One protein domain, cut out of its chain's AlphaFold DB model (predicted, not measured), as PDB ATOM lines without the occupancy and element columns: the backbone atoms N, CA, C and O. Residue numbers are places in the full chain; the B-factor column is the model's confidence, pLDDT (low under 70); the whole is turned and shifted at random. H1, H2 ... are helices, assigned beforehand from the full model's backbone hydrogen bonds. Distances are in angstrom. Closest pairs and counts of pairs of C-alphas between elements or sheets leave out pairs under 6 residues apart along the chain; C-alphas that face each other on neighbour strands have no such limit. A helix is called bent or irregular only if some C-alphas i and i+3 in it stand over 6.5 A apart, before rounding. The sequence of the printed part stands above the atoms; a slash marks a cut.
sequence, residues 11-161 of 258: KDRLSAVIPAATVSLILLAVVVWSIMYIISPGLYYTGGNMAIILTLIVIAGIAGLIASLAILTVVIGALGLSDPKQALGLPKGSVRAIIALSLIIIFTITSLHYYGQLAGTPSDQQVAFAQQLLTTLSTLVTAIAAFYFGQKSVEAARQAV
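This is residues 11 to 161 of the 258 residues of an uncharacterized protein of Candidatus Bathyarchaeota archaeon (UniProt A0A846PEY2). The longest helix, H4, forms one edge of a flat, single layer of four long helices lying side by side in the row H4, H3, H2, H1, each running opposite ways to the next, like a folded zigzag. The row is not wrapped into a closed bundle: each helix meets just its neighbours in the row, and the meeting of H2 with H3 is slight. The printed part has 151 residues, with four named helices in the order H1, H2, H3, H4 and no named strand, and its class is all helix. The whole is loose, with a radius of gyration of the C-alphas of 20.6 A, and its C-alphas span 62 by 45 by 19 A.

H4 covers residues 124 to 160 and measures 53.6 A from first to last C-alpha; it ends with C-alpha 160 at (108.867, -28.661, -22.449). H3, residues 94 to 118, is 36.3 A long. H2, residues 50 to 78, is 41.7 A long and begins with C-alpha 50 at (90.755, -30.579, -74.821). H1, residues 11 to 45, is 52.0 A long and begins with C-alpha 11 at (133.659, -18.776, -47.838). H1 is neither bent nor irregular, but only just: C-alphas 38 and 41 are 6.4 A apart.

H4 touches H3, and their closest C-alphas are those of Gln 126 and Leu 118, 6.7 A apart. The two form a helical hairpin, running opposite ways at a shallow tilt of 5 degrees. H3 touches H2 with residues 106 to 113 alone, and H2 touches H3 with residues 54 to 62 alone. The closest C-alphas of this second hairpin, Val 58 and Ile 109, are 7.1 A apart, and the helices run opposite ways at a shallow tilt of 10 degrees. H2 touches H1 with 26 pairs of C-alphas within 8 A, the closest being those of Ile 71 and Ser 24, 5.4 A apart. H1 and H2 are a hairpin too, opposite ways at a shallow tilt of 9 degrees. H1 is apart from H3 and from H4, and H2 is apart from H4. Every O i to N i+4 pair is within hydrogen-bond range in H2, H3 and H4; in H1, 27 of 31 are.

The two C-alphas farthest apart, those of Lys 11 and Asp 124, are 65.1 A from each other. The printed part has no cut. The links H1 to H2 and H3 to H4 are tight, while H2 to H3 is a long link of 15 residues, 79 to 93. Residues 44 to 50, 119 to 125 and 156 to 161 stand free. The mean pLDDT of the printed part is 81.9, with residues 48, 119 and 121 to 122 under 70.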
ATOM      1  N   LYS A  11     133.130 -18.651 -46.472       85.50
ATOM      2  CA  LYS A  11     133.659 -18.776 -47.838       85.50
ATOM      3  C   LYS A  11     133.670 -20.221 -48.357       85.50
ATOM      4  O   LYS A  11     133.288 -20.437 -49.501       85.50
ATOM      5  N   ASP A  12     134.026 -21.188 -47.513       83.94
ATOM      6  CA  ASP A  12     134.045 -22.615 -47.870       83.94
ATOM      7  C   ASP A  12     132.623 -23.170 -48.027       83.94
ATOM      8  O   ASP A  12     132.352 -24.013 -48.878       83.94
ATOM      9  N   ARG A  13     131.677 -22.658 -47.228       79.75
ATOM     10  CA  ARG A  13     130.257 -23.000 -47.386       79.75
ATOM     11  C   ARG A  13     129.694 -22.407 -48.675       79.75
ATOM     12  O   ARG A  13     128.969 -23.091 -49.386       79.75
ATOM     13  N   LEU A  14     130.056 -21.166 -49.008       82.38
ATOM     14  CA  LEU A  14     129.617 -20.530 -50.251       82.38
ATOM     15  C   LEU A  14     130.118 -21.287 -51.489       82.38
ATOM     16  O   LEU A  14     129.344 -21.511 -52.417       82.38
ATOM     17  N   SER A  15     131.383 -21.714 -51.497       85.06
ATOM     18  CA  SER A  15     131.967 -22.417 -52.645       85.06
ATOM     19  C   SER A  15     131.364 -23.804 -52.874       85.06
ATOM     20  O   SER A  15     131.306 -24.241 -54.020       85.06
ATOM     21  N   ALA A  16     130.857 -24.470 -51.831       80.88
ATOM     22  CA  ALA A  16     130.134 -25.739 -51.955       80.88
ATOM     23  C   ALA A  16     128.681 -25.569 -52.439       80.88
ATOM     24  O   ALA A  16     128.149 -26.429 -53.141       80.88
ATOM     25  N   VAL A  17     128.032 -24.451 -52.102       83.56
ATOM     26  CA  VAL A  17     126.624 -24.197 -52.456       83.56
ATOM     27  C   VAL A  17     126.461 -23.826 -53.929       83.56
ATOM     28  O   VAL A  17     125.503 -24.258 -54.566       83.56
ATOM     29  N   ILE A  18     127.405 -23.066 -54.490       87.38
ATOM     30  CA  ILE A  18     127.368 -22.617 -55.891       87.38
ATOM     31  C   ILE A  18     127.242 -23.785 -56.891       87.38
ATOM     32  O   ILE A  18     126.307 -23.755 -57.698       87.38
ATOM     33  N   PRO A  19     128.091 -24.835 -56.872       88.00
ATOM     34  CA  PRO A  19     127.976 -25.931 -57.832       88.00
ATOM     35  C   PRO A  19     126.672 -26.712 -57.654       88.00
ATOM     36  O   PRO A  19     126.027 -27.042 -58.644       88.00
ATOM     37  N   ALA A  20     126.225 -26.940 -56.416       83.88
ATOM     38  CA  ALA A  20     124.974 -27.647 -56.164       83.88
ATOM     39  C   ALA A  20     123.749 -26.867 -56.662       83.88
ATOM     40  O   ALA A  20     122.870 -27.443 -57.298       83.88
ATOM     41  N   ALA A  21     123.708 -25.551 -56.433       85.38
ATOM     42  CA  ALA A  21     122.654 -24.688 -56.960       85.38
ATOM     43  C   ALA A  21     122.657 -24.680 -58.495       85.38
ATOM     44  O   ALA A  21     121.599 -24.770 -59.111       85.38
ATOM     45  N   THR A  22     123.843 -24.647 -59.109       88.62
ATOM     46  CA  THR A  22     124.000 -24.664 -60.571       88.62
ATOM     47  C   THR A  22     123.492 -25.978 -61.167       88.62
ATOM     48  O   THR A  22     122.694 -25.962 -62.100       88.62
ATOM     49  N   VAL A  23     123.880 -27.121 -60.591       89.31
ATOM     50  CA  VAL A  23     123.410 -28.454 -61.013       89.31
ATOM     51  C   VAL A  23     121.895 -28.581 -60.853       89.31
ATOM     52  O   VAL A  23     121.214 -29.034 -61.769       89.31
ATOM     53  N   SER A  24     121.352 -28.126 -59.724       85.06
ATOM     54  CA  SER A  24     119.911 -28.080 -59.465       85.06
ATOM     55  C   SER A  24     119.140 -27.253 -60.497       85.06
ATOM     56  O   SER A  24     118.065 -27.653 -60.937       85.06
ATOM     57  N   LEU A  25     119.690 -26.111 -60.911       87.38
ATOM     58  CA  LEU A  25     119.063 -25.218 -61.886       87.38
ATOM     59  C   LEU A  25     119.115 -25.809 -63.303       87.38
ATOM     60  O   LEU A  25     118.135 -25.725 -64.040       87.38
ATOM     61  N   ILE A  26     120.212 -26.487 -63.652       91.50
ATOM     62  CA  ILE A  26     120.326 -27.256 -64.901       91.50
ATOM     63  C   ILE A  26     119.298 -28.392 -64.921       91.50
ATOM     64  O   ILE A  26     118.577 -28.544 -65.904       91.50
ATOM     65  N   LEU A  27     119.171 -29.151 -63.829       86.50
ATOM     66  CA  LEU A  27     118.154 -30.196 -63.691       86.50
ATOM     67  C   LEU A  27     116.737 -29.640 -63.863       86.50
ATOM     68  O   LEU A  27     115.937 -30.237 -64.582       86.50
ATOM     69  N   LEU A  28     116.438 -28.478 -63.271       85.06
ATOM     70  CA  LEU A  28     115.151 -27.801 -63.452       85.06
ATOM     71  C   LEU A  28     114.895 -27.495 -64.930       85.06
ATOM     72  O   LEU A  28     113.833 -27.821 -65.453       85.06
ATOM     73  N   ALA A  29     115.875 -26.888 -65.602       88.62
ATOM     74  CA  ALA A  29     115.766 -26.523 -67.008       88.62
ATOM     75  C   ALA A  29     115.550 -27.755 -67.895       88.62
ATOM     76  O   ALA A  29     114.698 -27.722 -68.780       88.62
ATOM     77  N   VAL A  30     116.247 -28.864 -67.617       91.38
ATOM     78  CA  VAL A  30     116.075 -30.141 -68.330       91.38
ATOM     79  C   VAL A  30     114.675 -30.709 -68.122       91.38
ATOM     80  O   VAL A  30     114.057 -31.163 -69.084       91.38
ATOM     81  N   VAL A  31     114.140 -30.667 -66.900       86.00
ATOM     82  CA  VAL A  31     112.779 -31.147 -66.616       86.00
ATOM     83  C   VAL A  31     111.739 -30.285 -67.321       86.00
ATOM     84  O   VAL A  31     110.857 -30.824 -67.986       86.00
ATOM     85  N   VAL A  32     111.851 -28.958 -67.229       87.06
ATOM     86  CA  VAL A  32     110.934 -28.026 -67.904       87.06
ATOM     87  C   VAL A  32     110.989 -28.220 -69.417       87.06
ATOM     88  O   VAL A  32     109.946 -28.314 -70.062       87.06
ATOM     89  N   TRP A  33     112.191 -28.346 -69.979       93.31
ATOM     90  CA  TRP A  33     112.380 -28.612 -71.401       93.31
ATOM     91  C   TRP A  33     111.773 -29.955 -71.817       93.31
ATOM     92  O   TRP A  33     111.046 -30.009 -72.805       93.31
ATOM     93  N   SER A  34     111.976 -31.014 -71.028       87.69
ATOM     94  CA  SER A  34     111.388 -32.340 -71.275       87.69
ATOM     95  C   SER A  34     109.859 -32.295 -71.239       87.69
ATOM     96  O   SER A  34     109.200 -32.856 -72.110       87.69
ATOM     97  N   ILE A  35     109.283 -31.579 -70.269       86.50
ATOM     98  CA  ILE A  35     107.836 -31.370 -70.167       86.50
ATOM     99  C   ILE A  35     107.314 -30.622 -71.400       86.50
ATOM    100  O   ILE A  35     106.345 -31.066 -72.015       86.50
ATOM    101  N   MET A  36     107.960 -29.523 -71.802       87.44
ATOM    102  CA  MET A  36     107.566 -28.775 -73.001       87.44
ATOM    103  C   MET A  36     107.672 -29.625 -74.268       87.44
ATOM    104  O   MET A  36     106.775 -29.576 -75.108       87.44
ATOM    105  N   TYR A  37     108.728 -30.432 -74.385       91.06
ATOM    106  CA  TYR A  37     108.942 -31.332 -75.515       91.06
ATOM    107  C   TYR A  37     107.871 -32.425 -75.606       91.06
ATOM    108  O   TYR A  37     107.478 -32.793 -76.706       91.06
ATOM    109  N   ILE A  38     107.352 -32.917 -74.478       85.12
ATOM    110  CA  ILE A  38     106.269 -33.913 -74.457       85.12
ATOM    111  C   ILE A  38     104.907 -33.267 -74.762       85.12
ATOM    112  O   ILE A  38     104.100 -33.839 -75.494       85.12
ATOM    113  N   ILE A  39     104.637 -32.073 -74.225       84.31
ATOM    114  CA  ILE A  39     103.340 -31.395 -74.393       84.31
ATOM    115  C   ILE A  39     103.181 -30.807 -75.804       84.31
ATOM    116  O   ILE A  39     102.089 -30.861 -76.370       84.31
ATOM    117  N   SER A  40     104.247 -30.244 -76.383       85.19
ATOM    118  CA  SER A  40     104.187 -29.515 -77.659       85.19
ATOM    119  C   SER A  40     103.653 -30.356 -78.835       85.19
ATOM    120  O   SER A  40     102.737 -29.882 -79.511       85.19
ATOM    121  N   PRO A  41     104.109 -31.603 -79.067       84.00
ATOM    122  CA  PRO A  41     103.536 -32.477 -80.085       84.00
ATOM    123  C   PRO A  41     102.095 -32.858 -79.751       84.00
ATOM    124  O   PRO A  41     101.245 -32.879 -80.636       84.00
ATOM    125  N   GLY A  42     101.796 -33.117 -78.473       74.75
ATOM    126  CA  GLY A  42     100.446 -33.457 -78.020       74.75
ATOM    127  C   GLY A  42      99.423 -32.381 -78.388       74.75
ATOM    128  O   GLY A  42      98.348 -32.711 -78.885       74.75
ATOM    129  N   LEU A  43      99.782 -31.103 -78.239       76.00
ATOM    130  CA  LEU A  43      98.955 -29.963 -78.659       76.00
ATOM    131  C   LEU A  43      98.725 -29.910 -80.177       76.00
ATOM    132  O   LEU A  43      97.662 -29.475 -80.611       76.00
ATOM    133  N   TYR A  44      99.695 -30.359 -80.975       81.50
ATOM    134  CA  TYR A  44      99.617 -30.326 -82.436       81.50
ATOM    135  C   TYR A  44      98.846 -31.525 -83.018       81.50
ATOM    136  O   TYR A  44      98.051 -31.363 -83.939       81.50
ATOM    137  N   TYR A  45      99.043 -32.728 -82.466       78.88
ATOM    138  CA  TYR A  45      98.504 -33.978 -83.020       78.88
ATOM    139  C   TYR A  45      97.107 -34.363 -82.516       78.88
ATOM    140  O   TYR A  45      96.410 -35.114 -83.192       78.88
ATOM    141  N   THR A  46      96.660 -33.880 -81.351       73.88
ATOM    142  CA  THR A  46      95.389 -34.344 -80.744       73.88
ATOM    143  C   THR A  46      94.118 -33.740 -81.352       73.88
ATOM    144  O   THR A  46      93.025 -33.975 -80.837       73.88
ATOM    145  N   GLY A  47      94.222 -32.972 -82.443       74.06
ATOM    146  CA  GLY A  47      93.060 -32.463 -83.181       74.06
ATOM    147  C   GLY A  47      92.100 -31.603 -82.346       74.06
ATOM    148  O   GLY A  47      90.929 -31.490 -82.691       74.06
ATOM    149  N   GLY A  48      92.565 -31.026 -81.230       68.12
ATOM    150  CA  GLY A  48      91.755 -30.175 -80.355       68.12
ATOM    151  C   GLY A  48      90.930 -30.907 -79.290       68.12
ATOM    152  O   GLY A  48      90.071 -30.275 -78.674       68.12
ATOM    153  N   ASN A  49      91.169 -32.197 -79.016       79.75
ATOM    154  CA  ASN A  49      90.481 -32.876 -77.913       79.75
ATOM    155  C   ASN A  49      90.998 -32.367 -76.549       79.75
ATOM    156  O   ASN A  49      91.951 -32.902 -75.974       79.75
ATOM    157  N   MET A  50      90.365 -31.299 -76.043       75.50
ATOM    158  CA  MET A  50      90.755 -30.579 -74.821       75.50
ATOM    159  C   MET A  50      90.911 -31.487 -73.597       75.50
ATOM    160  O   MET A  50      91.731 -31.190 -72.730       75.50
ATOM    161  N   ALA A  51      90.174 -32.600 -73.525       74.25
ATOM    162  CA  ALA A  51      90.263 -33.530 -72.405       74.25
ATOM    163  C   ALA A  51      91.660 -34.163 -72.289       74.25
ATOM    164  O   ALA A  51      92.241 -34.162 -71.205       74.25
ATOM    165  N   ILE A  52      92.229 -34.625 -73.411       77.25
ATOM    166  CA  ILE A  52      93.555 -35.265 -73.451       77.25
ATOM    167  C   ILE A  52      94.642 -34.248 -73.090       77.25
ATOM    168  O   ILE A  52      95.539 -34.545 -72.299       77.25
ATOM    169  N   ILE A  53      94.534 -33.031 -73.632       77.56
ATOM    170  CA  ILE A  53      95.465 -31.935 -73.341       77.56
ATOM    171  C   ILE A  53      95.436 -31.600 -71.847       77.56
ATOM    172  O   ILE A  53      96.498 -31.476 -71.236       77.56
ATOM    173  N   LEU A  54      94.248 -31.507 -71.237       76.69
ATOM    174  CA  LEU A  54      94.143 -31.208 -69.812       76.69
ATOM    175  C   LEU A  54      94.814 -32.298 -68.971       76.69
ATOM    176  O   LEU A  54      95.626 -31.972 -68.112       76.69
ATOM    177  N   THR A  55      94.547 -33.580 -69.245       77.38
ATOM    178  CA  THR A  55      95.174 -34.703 -68.528       77.38
ATOM    179  C   THR A  55      96.701 -34.680 -68.644       77.38
ATOM    180  O   THR A  55      97.390 -34.861 -67.639       77.38
ATOM    181  N   LEU A  56      97.246 -34.398 -69.832       76.31
ATOM    182  CA  LEU A  56      98.694 -34.257 -70.032       76.31
ATOM    183  C   LEU A  56      99.278 -33.085 -69.231       76.31
ATOM    184  O   LEU A  56     100.347 -33.234 -68.640       76.31
ATOM    185  N   ILE A  57      98.567 -31.956 -69.148       78.38
ATOM    186  CA  ILE A  57      98.963 -30.809 -68.314       78.38
ATOM    187  C   ILE A  57      98.997 -31.198 -66.830       78.38
ATOM    188  O   ILE A  57      99.945 -30.834 -66.135       78.38
ATOM    189  N   VAL A  58      98.017 -31.965 -66.335       76.31
ATOM    190  CA  VAL A  58      98.012 -32.441 -64.938       76.31
ATOM    191  C   VAL A  58      99.234 -33.309 -64.651       76.31
ATOM    192  O   VAL A  58      99.945 -33.070 -63.674       76.31
ATOM    193  N   ILE A  59      99.497 -34.299 -65.508       78.75
ATOM    194  CA  ILE A  59     100.630 -35.224 -65.356       78.75
ATOM    195  C   ILE A  59     101.949 -34.446 -65.364       78.75
ATOM    196  O   ILE A  59     102.794 -34.651 -64.491       78.75
ATOM    197  N   ALA A  60     102.103 -33.514 -66.301       80.56
ATOM    198  CA  ALA A  60     103.259 -32.632 -66.370       80.56
ATOM    199  C   ALA A  60     103.414 -31.756 -65.119       80.56
ATOM    200  O   ALA A  60     104.524 -31.605 -64.613       80.56
ATOM    201  N   GLY A  61     102.314 -31.217 -64.587       79.75
ATOM    202  CA  GLY A  61     102.310 -30.438 -63.350       79.75
ATOM    203  C   GLY A  61     102.780 -31.254 -62.144       79.75
ATOM    204  O   GLY A  61     103.628 -30.790 -61.383       79.75
ATOM    205  N   ILE A  62     102.299 -32.492 -62.002       77.75
ATOM    206  CA  ILE A  62     102.735 -33.412 -60.938       77.75
ATOM    207  C   ILE A  62     104.222 -33.755 -61.097       77.75
ATOM    208  O   ILE A  62     104.975 -33.685 -60.126       77.75
ATOM    209  N   ALA A  63     104.667 -34.084 -62.313       79.75
ATOM    210  CA  ALA A  63     106.071 -34.389 -62.591       79.75
ATOM    211  C   ALA A  63     106.989 -33.192 -62.286       79.75
ATOM    212  O   ALA A  63     108.023 -33.350 -61.634       79.75
ATOM    213  N   GLY A  64     106.583 -31.986 -62.689       81.88
ATOM    214  CA  GLY A  64     107.291 -30.743 -62.384       81.88
ATOM    215  C   GLY A  64     107.357 -30.458 -60.883       81.88
ATOM    216  O   GLY A  64     108.407 -30.063 -60.374       81.88
ATOM    217  N   LEU A  65     106.273 -30.724 -60.149       79.31
ATOM    218  CA  LEU A  65     106.242 -30.589 -58.694       79.31
ATOM    219  C   LEU A  65     107.218 -31.560 -58.012       79.31
ATOM    220  O   LEU A  65     108.009 -31.132 -57.173       79.31
ATOM    221  N   ILE A  66     107.235 -32.835 -58.410       80.56
ATOM    222  CA  ILE A  66     108.183 -33.834 -57.883       80.56
ATOM    223  C   ILE A  66     109.635 -33.420 -58.170       80.56
ATOM    224  O   ILE A  66     110.481 -33.482 -57.277       80.56
ATOM    225  N   ALA A  67     109.925 -32.947 -59.382       83.31
ATOM    226  CA  ALA A  67     111.257 -32.469 -59.743       83.31
ATOM    227  C   ALA A  67     111.693 -31.252 -58.914       83.31
ATOM    228  O   ALA A  67     112.816 -31.215 -58.414       83.31
ATOM    229  N   SER A  68     110.793 -30.287 -58.714       81.06
ATOM    230  CA  SER A  68     111.042 -29.115 -57.869       81.06
ATOM    231  C   SER A  68     111.392 -29.514 -56.427       81.06
ATOM    232  O   SER A  68     112.348 -28.999 -55.846       81.06
ATOM    233  N   LEU A  69     110.695 -30.505 -55.864       82.31
ATOM    234  CA  LEU A  69     110.981 -31.038 -54.525       82.31
ATOM    235  C   LEU A  69     112.332 -31.755 -54.440       82.31
ATOM    236  O   LEU A  69     113.052 -31.613 -53.445       82.31
ATOM    237  N   ALA A  70     112.693 -32.511 -55.478       84.06
ATOM    238  CA  ALA A  70     114.001 -33.153 -55.571       84.06
ATOM    239  C   ALA A  70     115.122 -32.103 -55.601       84.06
ATOM    240  O   ALA A  70     116.103 -32.213 -54.868       84.06
ATOM    241  N   ILE A  71     114.939 -31.034 -56.373       83.88
ATOM    242  CA  ILE A  71     115.880 -29.913 -56.442       83.88
ATOM    243  C   ILE A  71     116.001 -29.201 -55.093       83.88
ATOM    244  O   ILE A  71     117.113 -28.975 -54.615       83.88
ATOM    245  N   LEU A  72     114.878 -28.893 -54.444       82.50
ATOM    246  CA  LEU A  72     114.872 -28.283 -53.114       82.50
ATOM    247  C   LEU A  72     115.666 -29.129 -52.108       82.50
ATOM    248  O   LEU A  72     116.452 -28.595 -51.328       82.50
ATOM    249  N   THR A  73     115.498 -30.451 -52.166       83.19
ATOM    250  CA  THR A  73     116.237 -31.409 -51.336       83.19
ATOM    251  C   THR A  73     117.746 -31.317 -51.570       83.19
ATOM    252  O   THR A  73     118.513 -31.235 -50.609       83.19
ATOM    253  N   VAL A  74     118.184 -31.259 -52.833       84.69
ATOM    254  CA  VAL A  74     119.603 -31.085 -53.194       84.69
ATOM    255  C   VAL A  74     120.150 -29.759 -52.663       84.69
ATOM    256  O   VAL A  74     121.237 -29.731 -52.084       84.69
ATOM    257  N   VAL A  75     119.397 -28.664 -52.799       83.31
ATOM    258  CA  VAL A  75     119.803 -27.335 -52.306       83.31
ATOM    259  C   VAL A  75     119.939 -27.324 -50.779       83.31
ATOM    260  O   VAL A  75     120.946 -26.846 -50.257       83.31
ATOM    261  N   ILE A  76     118.974 -27.887 -50.047       82.62
ATOM    262  CA  ILE A  76     119.019 -27.986 -48.576       82.62
ATOM    263  C   ILE A  76     120.194 -28.859 -48.116       82.62
ATOM    264  O   ILE A  76     120.884 -28.510 -47.151       82.62
ATOM    265  N   GLY A  77     120.457 -29.957 -48.831       82.31
ATOM    266  CA  GLY A  77     121.626 -30.808 -48.615       82.31
ATOM    267  C   GLY A  77     122.938 -30.050 -48.785       82.31
ATOM    268  O   GLY A  77     123.798 -30.095 -47.907       82.31
ATOM    269  N   ALA A  78     123.064 -29.269 -49.857       80.75
ATOM    270  CA  ALA A  78     124.254 -28.464 -50.124       80.75
ATOM    271  C   ALA A  78     124.495 -27.360 -49.083       80.75
ATOM    272  O   ALA A  78     125.639 -27.033 -48.775       80.75
ATOM    273  N   LEU A  79     123.429 -26.814 -48.488       81.75
ATOM    274  CA  LEU A  79     123.528 -25.843 -47.391       81.75
ATOM    275  C   LEU A  79     123.982 -26.484 -46.063       81.75
ATOM    276  O   LEU A  79     124.294 -25.776 -45.097       81.75
ATOM    277  N   GLY A  80     124.041 -27.818 -45.994       82.88
ATOM    278  CA  GLY A  80     124.317 -28.565 -44.767       82.88
ATOM    279  C   GLY A  80     123.192 -28.433 -43.740       82.88
ATOM    280  O   GLY A  80     123.435 -28.564 -42.544       82.88
ATOM    281  N   LEU A  81     121.980 -28.110 -44.202       81.56
ATOM    282  CA  LEU A  81     120.770 -28.045 -43.379       81.56
ATOM    283  C   LEU A  81     119.989 -29.364 -43.414       81.56
ATOM    284  O   LEU A  81     118.985 -29.496 -42.717       81.56
ATOM    285  N   SER A  82     120.433 -30.331 -44.220       85.38
ATOM    286  CA  SER A  82     119.792 -31.636 -44.294       85.38
ATOM    287  C   SER A  82     120.077 -32.475 -43.057       85.38
ATOM    288  O   SER A  82     121.236 -32.654 -42.678       85.38
ATOM    289  N   ASP A  83     119.031 -33.058 -42.480       82.00
ATOM    290  CA  ASP A  83     119.164 -34.070 -41.437       82.00
ATOM    291  C   ASP A  83     119.136 -35.464 -42.094       82.00
ATOM    292  O   ASP A  83     118.073 -35.889 -42.554       82.00
ATOM    293  N   PRO A  84     120.261 -36.208 -42.144       82.62
ATOM    294  CA  PRO A  84     120.304 -37.539 -42.755       82.62
ATOM    295  C   PRO A  84     119.409 -38.559 -42.035       82.62
ATOM    296  O   PRO A  84     119.156 -39.636 -42.565       82.62
ATOM    297  N   LYS A  85     118.908 -38.236 -40.834       83.00
ATOM    298  CA  LYS A  85     117.958 -39.075 -40.093       83.00
ATOM    299  C   LYS A  85     116.502 -38.857 -40.520       83.00
ATOM    300  O   LYS A  85     115.619 -39.512 -39.968       83.00
ATOM    301  N   GLN A  86     116.221 -37.926 -41.434       81.38
ATOM    302  CA  GLN A  86     114.875 -37.636 -41.933       81.38
ATOM    303  C   GLN A  86     114.694 -38.100 -43.380       81.38
ATOM    304  O   GLN A  86     115.634 -38.120 -44.174       81.38
ATOM    305  N   ALA A  87     113.454 -38.444 -43.741       79.44
ATOM    306  CA  ALA A  87     113.106 -38.773 -45.119       79.44
ATOM    307  C   ALA A  87     113.446 -37.594 -46.049       79.44
ATOM    308  O   ALA A  87     113.131 -36.444 -45.743       79.44
ATOM    309  N   LEU A  88     114.110 -37.893 -47.171       76.00
ATOM    310  CA  LEU A  88     114.581 -36.908 -48.152       76.00
ATOM    311  C   LEU A  88     115.519 -35.830 -47.580       76.00
ATOM    312  O   LEU A  88     115.681 -34.791 -48.198       76.00
ATOM    313  N   GLY A  89     116.120 -36.009 -46.399       78.12
ATOM    314  CA  GLY A  89     117.011 -34.996 -45.816       78.12
ATOM    315  C   GLY A  89     116.339 -33.645 -45.537       78.12
ATOM    316  O   GLY A  89     117.033 -32.660 -45.304       78.12
ATOM    317  N   LEU A  90     115.006 -33.569 -45.569       81.06
ATOM    318  CA  LEU A  90     114.263 -32.341 -45.308       81.06
ATOM    319  C   LEU A  90     114.051 -32.143 -43.796       81.06
ATOM    320  O   LEU A  90     114.047 -33.121 -43.040       81.06
ATOM    321  N   PRO A  91     113.828 -30.896 -43.332       75.75
ATOM    322  CA  PRO A  91     113.461 -30.637 -41.945       75.75
ATOM    323  C   PRO A  91     112.268 -31.487 -41.491       75.75
ATOM    324  O   PRO A  91     111.364 -31.815 -42.269       75.75
ATOM    325  N   LYS A  92     112.247 -31.838 -40.199       79.81
ATOM    326  CA  LYS A  92     111.147 -32.606 -39.601       79.81
ATOM    327  C   LYS A  92     109.806 -31.933 -39.904       79.81
ATOM    328  O   LYS A  92     109.608 -30.765 -39.595       79.81
ATOM    329  N   GLY A  93     108.890 -32.694 -40.501       77.88
ATOM    330  CA  GLY A  93     107.552 -32.226 -40.879       77.88
ATOM    331  C   GLY A  93     107.406 -31.816 -42.349       77.88
ATOM    332  O   GLY A  93     106.320 -31.993 -42.900       77.88
ATOM    333  N   SER A  94     108.479 -31.391 -43.029       81.12
ATOM    334  CA  SER A  94     108.406 -30.908 -44.418       81.12
ATOM    335  C   SER A  94     107.875 -31.966 -45.388       81.12
ATOM    336  O   SER A  94     106.949 -31.680 -46.139       81.12
ATOM    337  N   VAL A  95     108.373 -33.209 -45.331       81.38
ATOM    338  CA  VAL A  95     107.907 -34.300 -46.217       81.38
ATOM    339  C   VAL A  95     106.404 -34.533 -46.086       81.38
ATOM    340  O   VAL A  95     105.700 -34.699 -47.077       81.38
ATOM    341  N   ARG A  96     105.890 -34.513 -44.856       81.06
ATOM    342  CA  ARG A  96     104.475 -34.780 -44.601       81.06
ATOM    343  C   ARG A  96     103.590 -33.622 -45.068       81.06
ATOM    344  O   ARG A  96     102.546 -33.876 -45.658       81.06
ATOM    345  N   ALA A  97     104.035 -32.381 -44.865       81.25
ATOM    346  CA  ALA A  97     103.361 -31.196 -45.392       81.25
ATOM    347  C   ALA A  97     103.312 -31.209 -46.927       81.25
ATOM    348  O   ALA A  97     102.269 -30.951 -47.518       81.25
ATOM    349  N   ILE A  98     104.421 -31.579 -47.569       81.00
ATOM    350  CA  ILE A  98     104.532 -31.670 -49.026       81.00
ATOM    351  C   ILE A  98     103.605 -32.751 -49.598       81.00
ATOM    352  O   ILE A  98     102.903 -32.490 -50.573       81.00
ATOM    353  N   ILE A  99     103.563 -33.947 -49.000       82.69
ATOM    354  CA  ILE A  99     102.658 -35.021 -49.446       82.69
ATOM    355  C   ILE A  99     101.196 -34.586 -49.292       82.69
ATOM    356  O   ILE A  99     100.411 -34.759 -50.221       82.69
ATOM    357  N   ALA A 100     100.837 -33.972 -48.159       83.19
ATOM    358  CA  ALA A 100      99.485 -33.469 -47.930       83.19
ATOM    359  C   ALA A 100      99.087 -32.395 -48.956       83.19
ATOM    360  O   ALA A 100      98.007 -32.468 -49.540       83.19
ATOM    361  N   LEU A 101      99.983 -31.443 -49.233       79.56
ATOM    362  CA  LEU A 101      99.774 -30.416 -50.251       79.56
ATOM    363  C   LEU A 101      99.615 -31.027 -51.651       79.56
ATOM    364  O   LEU A 101      98.727 -30.631 -52.399       79.56
ATOM    365  N   SER A 102     100.438 -32.020 -51.988       82.19
ATOM    366  CA  SER A 102     100.376 -32.712 -53.281       82.19
ATOM    367  C   SER A 102      99.038 -33.429 -53.467       82.19
ATOM    368  O   SER A 102      98.436 -33.329 -54.532       82.19
ATOM    369  N   LEU A 103      98.534 -34.095 -52.423       81.12
ATOM    370  CA  LEU A 103      97.226 -34.756 -52.452       81.12
ATOM    371  C   LEU A 103      96.075 -33.760 -52.634       81.12
ATOM    372  O   LEU A 103      95.179 -34.043 -53.427       81.12
ATOM    373  N   ILE A 104      96.118 -32.588 -51.981       82.38
ATOM    374  CA  ILE A 104      95.134 -31.522 -52.242       82.38
ATOM    375  C   ILE A 104      95.187 -31.109 -53.708       82.38
ATOM    376  O   ILE A 104      94.153 -31.086 -54.362       82.38
ATOM    377  N   ILE A 105      96.371 -30.785 -54.231       79.25
ATOM    378  CA  ILE A 105      96.519 -30.265 -55.595       79.25
ATOM    379  C   ILE A 105      95.990 -31.275 -56.614       79.25
ATOM    380  O   ILE A 105      95.197 -30.914 -57.481       79.25
ATOM    381  N   ILE A 106      96.378 -32.547 -56.487       76.69
ATOM    382  CA  ILE A 106      95.908 -33.618 -57.372       76.69
ATOM    383  C   ILE A 106      94.386 -33.746 -57.292       76.69
ATOM    384  O   ILE A 106      93.717 -33.810 -58.327       76.69
ATOM    385  N   PHE A 107      93.827 -33.739 -56.079       82.50
ATOM    386  CA  PHE A 107      92.386 -33.808 -55.876       82.50
ATOM    387  C   PHE A 107      91.666 -32.605 -56.498       82.50
ATOM    388  O   PHE A 107      90.721 -32.797 -57.260       82.50
ATOM    389  N   THR A 108      92.132 -31.378 -56.256       80.25
ATOM    390  CA  THR A 108      91.562 -30.141 -56.805       80.25
ATOM    391  C   THR A 108      91.600 -30.125 -58.329       80.25
ATOM    392  O   THR A 108      90.589 -29.815 -58.956       80.25
ATOM    393  N   ILE A 109      92.730 -30.489 -58.939       77.81
ATOM    394  CA  ILE A 109      92.859 -30.511 -60.400       77.81
ATOM    395  C   ILE A 109      91.919 -31.560 -61.009       77.81
ATOM    396  O   ILE A 109      91.213 -31.269 -61.973       77.81
ATOM    397  N   THR A 110      91.867 -32.758 -60.423       75.12
ATOM    398  CA  THR A 110      90.963 -33.829 -60.874       75.12
ATOM    399  C   THR A 110      89.504 -33.389 -60.759       75.12
ATOM    400  O   THR A 110      88.725 -33.536 -61.696       75.12
ATOM    401  N   SER A 111      89.149 -32.766 -59.639       79.38
ATOM    402  CA  SER A 111      87.814 -32.226 -59.373       79.38
ATOM    403  C   SER A 111      87.402 -31.164 -60.391       79.38
ATOM    404  O   SER A 111      86.294 -31.214 -60.924       79.38
ATOM    405  N   LEU A 112      88.306 -30.231 -60.707       76.81
ATOM    406  CA  LEU A 112      88.072 -29.184 -61.701       76.81
ATOM    407  C   LEU A 112      87.908 -29.765 -63.111       76.81
ATOM    408  O   LEU A 112      87.053 -29.303 -63.863       76.81
ATOM    409  N   HIS A 113      88.682 -30.797 -63.459       76.25
ATOM    410  CA  HIS A 113      88.534 -31.503 -64.731       76.25
ATOM    411  C   HIS A 113      87.142 -32.125 -64.874       76.25
ATOM    412  O   HIS A 113      86.465 -31.877 -65.872       76.25
ATOM    413  N   TYR A 114      86.686 -32.878 -63.867       74.56
ATOM    414  CA  TYR A 114      85.348 -33.477 -63.878       74.56
ATOM    415  C   TYR A 114      84.242 -32.422 -63.911       74.56
ATOM    416  O   TYR A 114      83.278 -32.567 -64.657       74.56
ATOM    417  N   TYR A 115      84.398 -31.329 -63.163       75.31
ATOM    418  CA  TYR A 115      83.452 -30.217 -63.208       75.31
ATOM    419  C   TYR A 115      83.354 -29.605 -64.615       75.31
ATOM    420  O   TYR A 115      82.255 -29.383 -65.120       75.31
ATOM    421  N   GLY A 116      84.495 -29.396 -65.281       73.00
ATOM    422  CA  GLY A 116      84.548 -28.881 -66.650       73.00
ATOM    423  C   GLY A 116      83.872 -29.795 -67.675       73.00
ATOM    424  O   GLY A 116      83.213 -29.294 -68.581       73.00
ATOM    425  N   GLN A 117      83.967 -31.121 -67.511       74.19
ATOM    426  CA  GLN A 117      83.258 -32.077 -68.374       74.19
ATOM    427  C   GLN A 117      81.735 -31.992 -68.229       74.19
ATOM    428  O   GLN A 117      81.009 -32.263 -69.183       74.19
ATOM    429  N   LEU A 118      81.241 -31.613 -67.049       74.12
ATOM    430  CA  LEU A 118      79.808 -31.544 -66.795       74.12
ATOM    431  C   LEU A 118      79.182 -30.245 -67.317       74.12
ATOM    432  O   LEU A 118      77.990 -30.262 -67.604       74.12
ATOM    433  N   ALA A 119      79.949 -29.160 -67.485       69.50
ATOM    434  CA  ALA A 119      79.505 -27.761 -67.619       69.50
ATOM    435  C   ALA A 119      78.630 -27.374 -68.846       69.50
ATOM    436  O   ALA A 119      78.393 -26.189 -69.068       69.50
ATOM    437  N   GLY A 120      78.114 -28.324 -69.633       71.44
ATOM    438  CA  GLY A 120      77.319 -28.051 -70.843       71.44
ATOM    439  C   GLY A 120      75.876 -27.576 -70.602       71.44
ATOM    440  O   GLY A 120      75.336 -26.844 -71.426       71.44
ATOM    441  N   THR A 121      75.263 -27.935 -69.469       67.31
ATOM    442  CA  THR A 121      73.919 -27.472 -69.058       67.31
ATOM    443  C   THR A 121      73.781 -27.570 -67.539       67.31
ATOM    444  O   THR A 121      74.001 -28.669 -67.023       67.31
ATOM    445  N   PRO A 122      73.415 -26.490 -66.813       68.12
ATOM    446  CA  PRO A 122      73.192 -26.555 -65.373       68.12
ATOM    447  C   PRO A 122      72.149 -27.626 -65.065       68.12
ATOM    448  O   PRO A 122      70.996 -27.518 -65.471       68.12
ATOM    449  N   SER A 123      72.578 -28.683 -64.388       81.62
ATOM    450  CA  SER A 123      71.711 -29.753 -63.906       81.62
ATOM    451  C   SER A 123      71.859 -29.850 -62.397       81.62
ATOM    452  O   SER A 123      72.923 -29.538 -61.853       81.62
ATOM    453  N   ASP A 124      70.825 -30.334 -61.713       85.31
ATOM    454  CA  ASP A 124      70.870 -30.572 -60.264       85.31
ATOM    455  C   ASP A 124      72.071 -31.454 -59.863       85.31
ATOM    456  O   ASP A 124      72.648 -31.299 -58.787       85.31
ATOM    457  N   GLN A 125      72.525 -32.319 -60.779       80.38
ATOM    458  CA  GLN A 125      73.712 -33.161 -60.619       80.38
ATOM    459  C   GLN A 125      75.022 -32.360 -60.529       80.38
ATOM    460  O   GLN A 125      75.884 -32.703 -59.720       80.38
ATOM    461  N   GLN A 126      75.185 -31.281 -61.303       79.12
ATOM    462  CA  GLN A 126      76.370 -30.415 -61.204       79.12
ATOM    463  C   GLN A 126      76.434 -29.700 -59.859       79.12
ATOM    464  O   GLN A 126      77.503 -29.613 -59.255       79.12
ATOM    465  N   VAL A 127      75.288 -29.191 -59.394       82.25
ATOM    466  CA  VAL A 127      75.198 -28.484 -58.112       82.25
ATOM    467  C   VAL A 127      75.528 -29.443 -56.970       82.25
ATOM    468  O   VAL A 127      76.365 -29.115 -56.129       82.25
ATOM    469  N   ALA A 128      74.956 -30.650 -56.981       84.69
ATOM    470  CA  ALA A 128      75.246 -31.682 -55.986       84.69
ATOM    471  C   ALA A 128      76.730 -32.094 -55.983       84.69
ATOM    472  O   ALA A 128      77.351 -32.196 -54.923       84.69
ATOM    473  N   PHE A 129      77.336 -32.268 -57.162       84.00
ATOM    474  CA  PHE A 129      78.759 -32.588 -57.279       84.00
ATOM    475  C   PHE A 129      79.654 -31.459 -56.750       84.00
ATOM    476  O   PHE A 129      80.572 -31.711 -55.969       84.00
ATOM    477  N   ALA A 130      79.371 -30.204 -57.116       80.56
ATOM    478  CA  ALA A 130      80.116 -29.043 -56.627       80.56
ATOM    479  C   ALA A 130      80.021 -28.905 -55.097       80.56
ATOM    480  O   ALA A 130      81.025 -28.623 -54.440       80.56
ATOM    481  N   GLN A 131      78.845 -29.163 -54.517       85.38
ATOM    482  CA  GLN A 131      78.655 -29.206 -53.065       85.38
ATOM    483  C   GLN A 131      79.512 -30.301 -52.419       85.38
ATOM    484  O   GLN A 131      80.235 -30.025 -51.462       85.38
ATOM    485  N   GLN A 132      79.508 -31.517 -52.969       86.62
ATOM    486  CA  GLN A 132      80.316 -32.624 -52.450       86.62
ATOM    487  C   GLN A 132      81.823 -32.340 -52.538       86.62
ATOM    488  O   GLN A 132      82.575 -32.647 -51.603       86.62
ATOM    489  N   LEU A 133      82.272 -31.730 -53.636       84.31
ATOM    490  CA  LEU A 133      83.651 -31.279 -53.794       84.31
ATOM    491  C   LEU A 133      84.033 -30.256 -52.731       84.31
ATOM    492  O   LEU A 133      85.065 -30.414 -52.078       84.31
ATOM    493  N   LEU A 134      83.196 -29.239 -52.523       83.12
ATOM    494  CA  LEU A 134      83.436 -28.208 -51.519       83.12
ATOM    495  C   LEU A 134      83.518 -28.805 -50.111       83.12
ATOM    496  O   LEU A 134      84.424 -28.459 -49.350       83.12
ATOM    497  N   THR A 135      82.624 -29.733 -49.769       90.25
ATOM    498  CA  THR A 135      82.663 -30.438 -48.482       90.25
ATOM    499  C   THR A 135      83.954 -31.234 -48.329       90.25
ATOM    500  O   THR A 135      84.620 -31.133 -47.299       90.25
ATOM    501  N   THR A 136      84.363 -31.973 -49.360       86.19
ATOM    502  CA  THR A 136      85.574 -32.801 -49.306       86.19
ATOM    503  C   THR A 136      86.828 -31.932 -49.181       86.19
ATOM    504  O   THR A 136      87.662 -32.182 -48.310       86.19
ATOM    505  N   LEU A 137      86.930 -30.849 -49.958       83.19
ATOM    506  CA  LEU A 137      88.001 -29.854 -49.820       83.19
ATOM    507  C   LEU A 137      88.027 -29.246 -48.418       83.19
ATOM    508  O   LEU A 137      89.098 -29.134 -47.827       83.19
ATOM    509  N   SER A 138      86.862 -28.917 -47.861       86.56
ATOM    510  CA  SER A 138      86.762 -28.364 -46.507       86.56
ATOM    511  C   SER A 138      87.307 -29.347 -45.471       86.56
ATOM    512  O   SER A 138      88.168 -28.977 -44.675       86.56
ATOM    513  N   THR A 139      86.899 -30.621 -45.527       91.31
ATOM    514  CA  THR A 139      87.412 -31.649 -44.602       91.31
ATOM    515  C   THR A 139      88.919 -31.854 -44.736       91.31
ATOM    516  O   THR A 139      89.613 -31.999 -43.729       91.31
ATOM    517  N   LEU A 140      89.445 -31.797 -45.961       84.94
ATOM    518  CA  LEU A 140      90.868 -31.948 -46.228       84.94
ATOM    519  C   LEU A 140      91.672 -30.765 -45.667       84.94
ATOM    520  O   LEU A 140      92.676 -30.973 -44.988       84.94
ATOM    521  N   VAL A 141      91.208 -29.533 -45.886       83.44
ATOM    522  CA  VAL A 141      91.836 -28.319 -45.341       83.44
ATOM    523  C   VAL A 141      91.811 -28.335 -43.812       83.44
ATOM    524  O   VAL A 141      92.842 -28.084 -43.184       83.44
ATOM    525  N   THR A 142      90.681 -28.698 -43.196       89.31
ATOM    526  CA  THR A 142      90.578 -28.836 -41.736       89.31
ATOM    527  C   THR A 142      91.538 -29.897 -41.199       89.31
ATOM    528  O   THR A 142      92.247 -29.635 -40.226       89.31
ATOM    529  N   ALA A 143      91.624 -31.067 -41.840       88.81
ATOM    530  CA  ALA A 143      92.543 -32.130 -41.437       88.81
ATOM    531  C   ALA A 143      94.009 -31.681 -41.512       88.81
ATOM    532  O   ALA A 143      94.799 -31.979 -40.617       88.81
ATOM    533  N   ILE A 144      94.375 -30.920 -42.544       82.12
ATOM    534  CA  ILE A 144      95.740 -30.417 -42.731       82.12
ATOM    535  C   ILE A 144      96.087 -29.343 -41.706       82.12
ATOM    536  O   ILE A 144      97.181 -29.382 -41.141       82.12
ATOM    537  N   ALA A 145      95.158 -28.435 -41.405       85.75
ATOM    538  CA  ALA A 145      95.334 -27.457 -40.338       85.75
ATOM    539  C   ALA A 145      95.516 -28.154 -38.979       85.75
ATOM    540  O   ALA A 145      96.496 -27.895 -38.279       85.75
ATOM    541  N   ALA A 146      94.631 -29.098 -38.639       89.38
ATOM    542  CA  ALA A 146      94.723 -29.884 -37.409       89.38
ATOM    543  C   ALA A 146      96.049 -30.652 -37.322       89.38
ATOM    544  O   ALA A 146      96.689 -30.686 -36.272       89.38
ATOM    545  N   PHE A 147      96.501 -31.217 -38.440       84.94
ATOM    546  CA  PHE A 147      97.765 -31.924 -38.518       84.94
ATOM    547  C   PHE A 147      98.971 -30.995 -38.288       84.94
ATOM    548  O   PHE A 147      99.846 -31.310 -37.478       84.94
ATOM    549  N   TYR A 148      99.005 -29.838 -38.956       82.56
ATOM    550  CA  TYR A 148     100.076 -28.846 -38.824       82.56
ATOM    551  C   TYR A 148     100.194 -28.318 -37.389       82.56
ATOM    552  O   TYR A 148     101.275 -28.364 -36.793       82.56
ATOM    553  N   PHE A 149      99.076 -27.886 -36.799       86.44
ATOM    554  CA  PHE A 149      99.058 -27.425 -35.411       86.44
ATOM    555  C   PHE A 149      99.341 -28.568 -34.428       86.44
ATOM    556  O   PHE A 149     100.061 -28.370 -33.452       86.44
ATOM    557  N   GLY A 150      98.884 -29.787 -34.724       88.06
ATOM    558  CA  GLY A 150      99.189 -30.983 -33.942       88.06
ATOM    559  C   GLY A 150     100.689 -31.280 -33.865       88.06
ATOM    560  O   GLY A 150     101.205 -31.550 -32.780       88.06
ATOM    561  N   GLN A 151     101.428 -31.169 -34.978       84.12
ATOM    562  CA  GLN A 151     102.887 -31.345 -34.957       84.12
ATOM    563  C   GLN A 151     103.588 -30.289 -34.101       84.12
ATOM    564  O   GLN A 151     104.497 -30.637 -33.347       84.12
ATOM    565  N   LYS A 152     103.155 -29.026 -34.188       81.56
ATOM    566  CA  LYS A 152     103.714 -27.931 -33.385       81.56
ATOM    567  C   LYS A 152     103.478 -28.134 -31.893       81.56
ATOM    568  O   LYS A 152     104.412 -27.964 -31.114       81.56
ATOM    569  N   SER A 153     102.286 -28.576 -31.500       88.75
ATOM    570  CA  SER A 153     101.983 -28.903 -30.102       88.75
ATOM    571  C   SER A 153     102.847 -30.052 -29.578       88.75
ATOM    572  O   SER A 153     103.360 -29.972 -28.465       88.75
ATOM    573  N   VAL A 154     103.078 -31.100 -30.379       86.62
ATOM    574  CA  VAL A 154     103.968 -32.214 -29.996       86.62
ATOM    575  C   VAL A 154     105.426 -31.761 -29.894       86.62
ATOM    576  O   VAL A 154     106.140 -32.197 -28.994       86.62
ATOM    577  N   GLU A 155     105.887 -30.898 -30.797       83.50
ATOM    578  CA  GLU A 155     107.232 -30.318 -30.740       83.50
ATOM    579  C   GLU A 155     107.416 -29.466 -29.477       83.50
ATOM    580  O   GLU A 155     108.383 -29.670 -28.746       83.50
ATOM    581  N   ALA A 156     106.456 -28.593 -29.167       84.31
ATOM    582  CA  ALA A 156     106.455 -27.790 -27.948       84.31
ATOM    583  C   ALA A 156     106.422 -28.667 -26.687       84.31
ATOM    584  O   ALA A 156     107.204 -28.446 -25.767       84.31
ATOM    585  N   ALA A 157     105.594 -29.716 -26.665       86.19
ATOM    586  CA  ALA A 157     105.559 -30.674 -25.563       86.19
ATOM    587  C   ALA A 157     106.902 -31.404 -25.395       86.19
ATOM    588  O   ALA A 157     107.382 -31.557 -24.278       86.19
ATOM    589  N   ARG A 158     107.559 -31.799 -26.494       83.88
ATOM    590  CA  ARG A 158     108.901 -32.405 -26.455       83.88
ATOM    591  C   ARG A 158     109.979 -31.443 -25.969       83.88
ATOM    592  O   ARG A 158     110.935 -31.896 -25.361       83.88
ATOM    593  N   GLN A 159     109.857 -30.153 -26.262       79.06
ATOM    594  CA  GLN A 159     110.779 -29.137 -25.750       79.06
ATOM    595  C   GLN A 159     110.528 -28.840 -24.266       79.06
ATOM    596  O   GLN A 159     111.479 -28.634 -23.516       79.06
ATOM    597  N   ALA A 160     109.261 -28.847 -23.842       83.19
ATOM    598  CA  ALA A 160     108.867 -28.661 -22.449       83.19
ATOM    599  C   ALA A 160     109.300 -29.843 -21.569       83.19
ATOM    600  O   ALA A 160     109.760 -29.647 -20.446       83.19
ATOM    601  N   VAL A 161     109.231 -31.065 -22.099       86.06
ATOM    602  CA  VAL A 161     109.865 -32.243 -21.500       86.06
ATOM    603  C   VAL A 161     111.354 -32.202 -21.848       86.06
ATOM    604  O   VAL A 161     111.813 -32.918 -22.737       86.06
TER     605      VAL A 161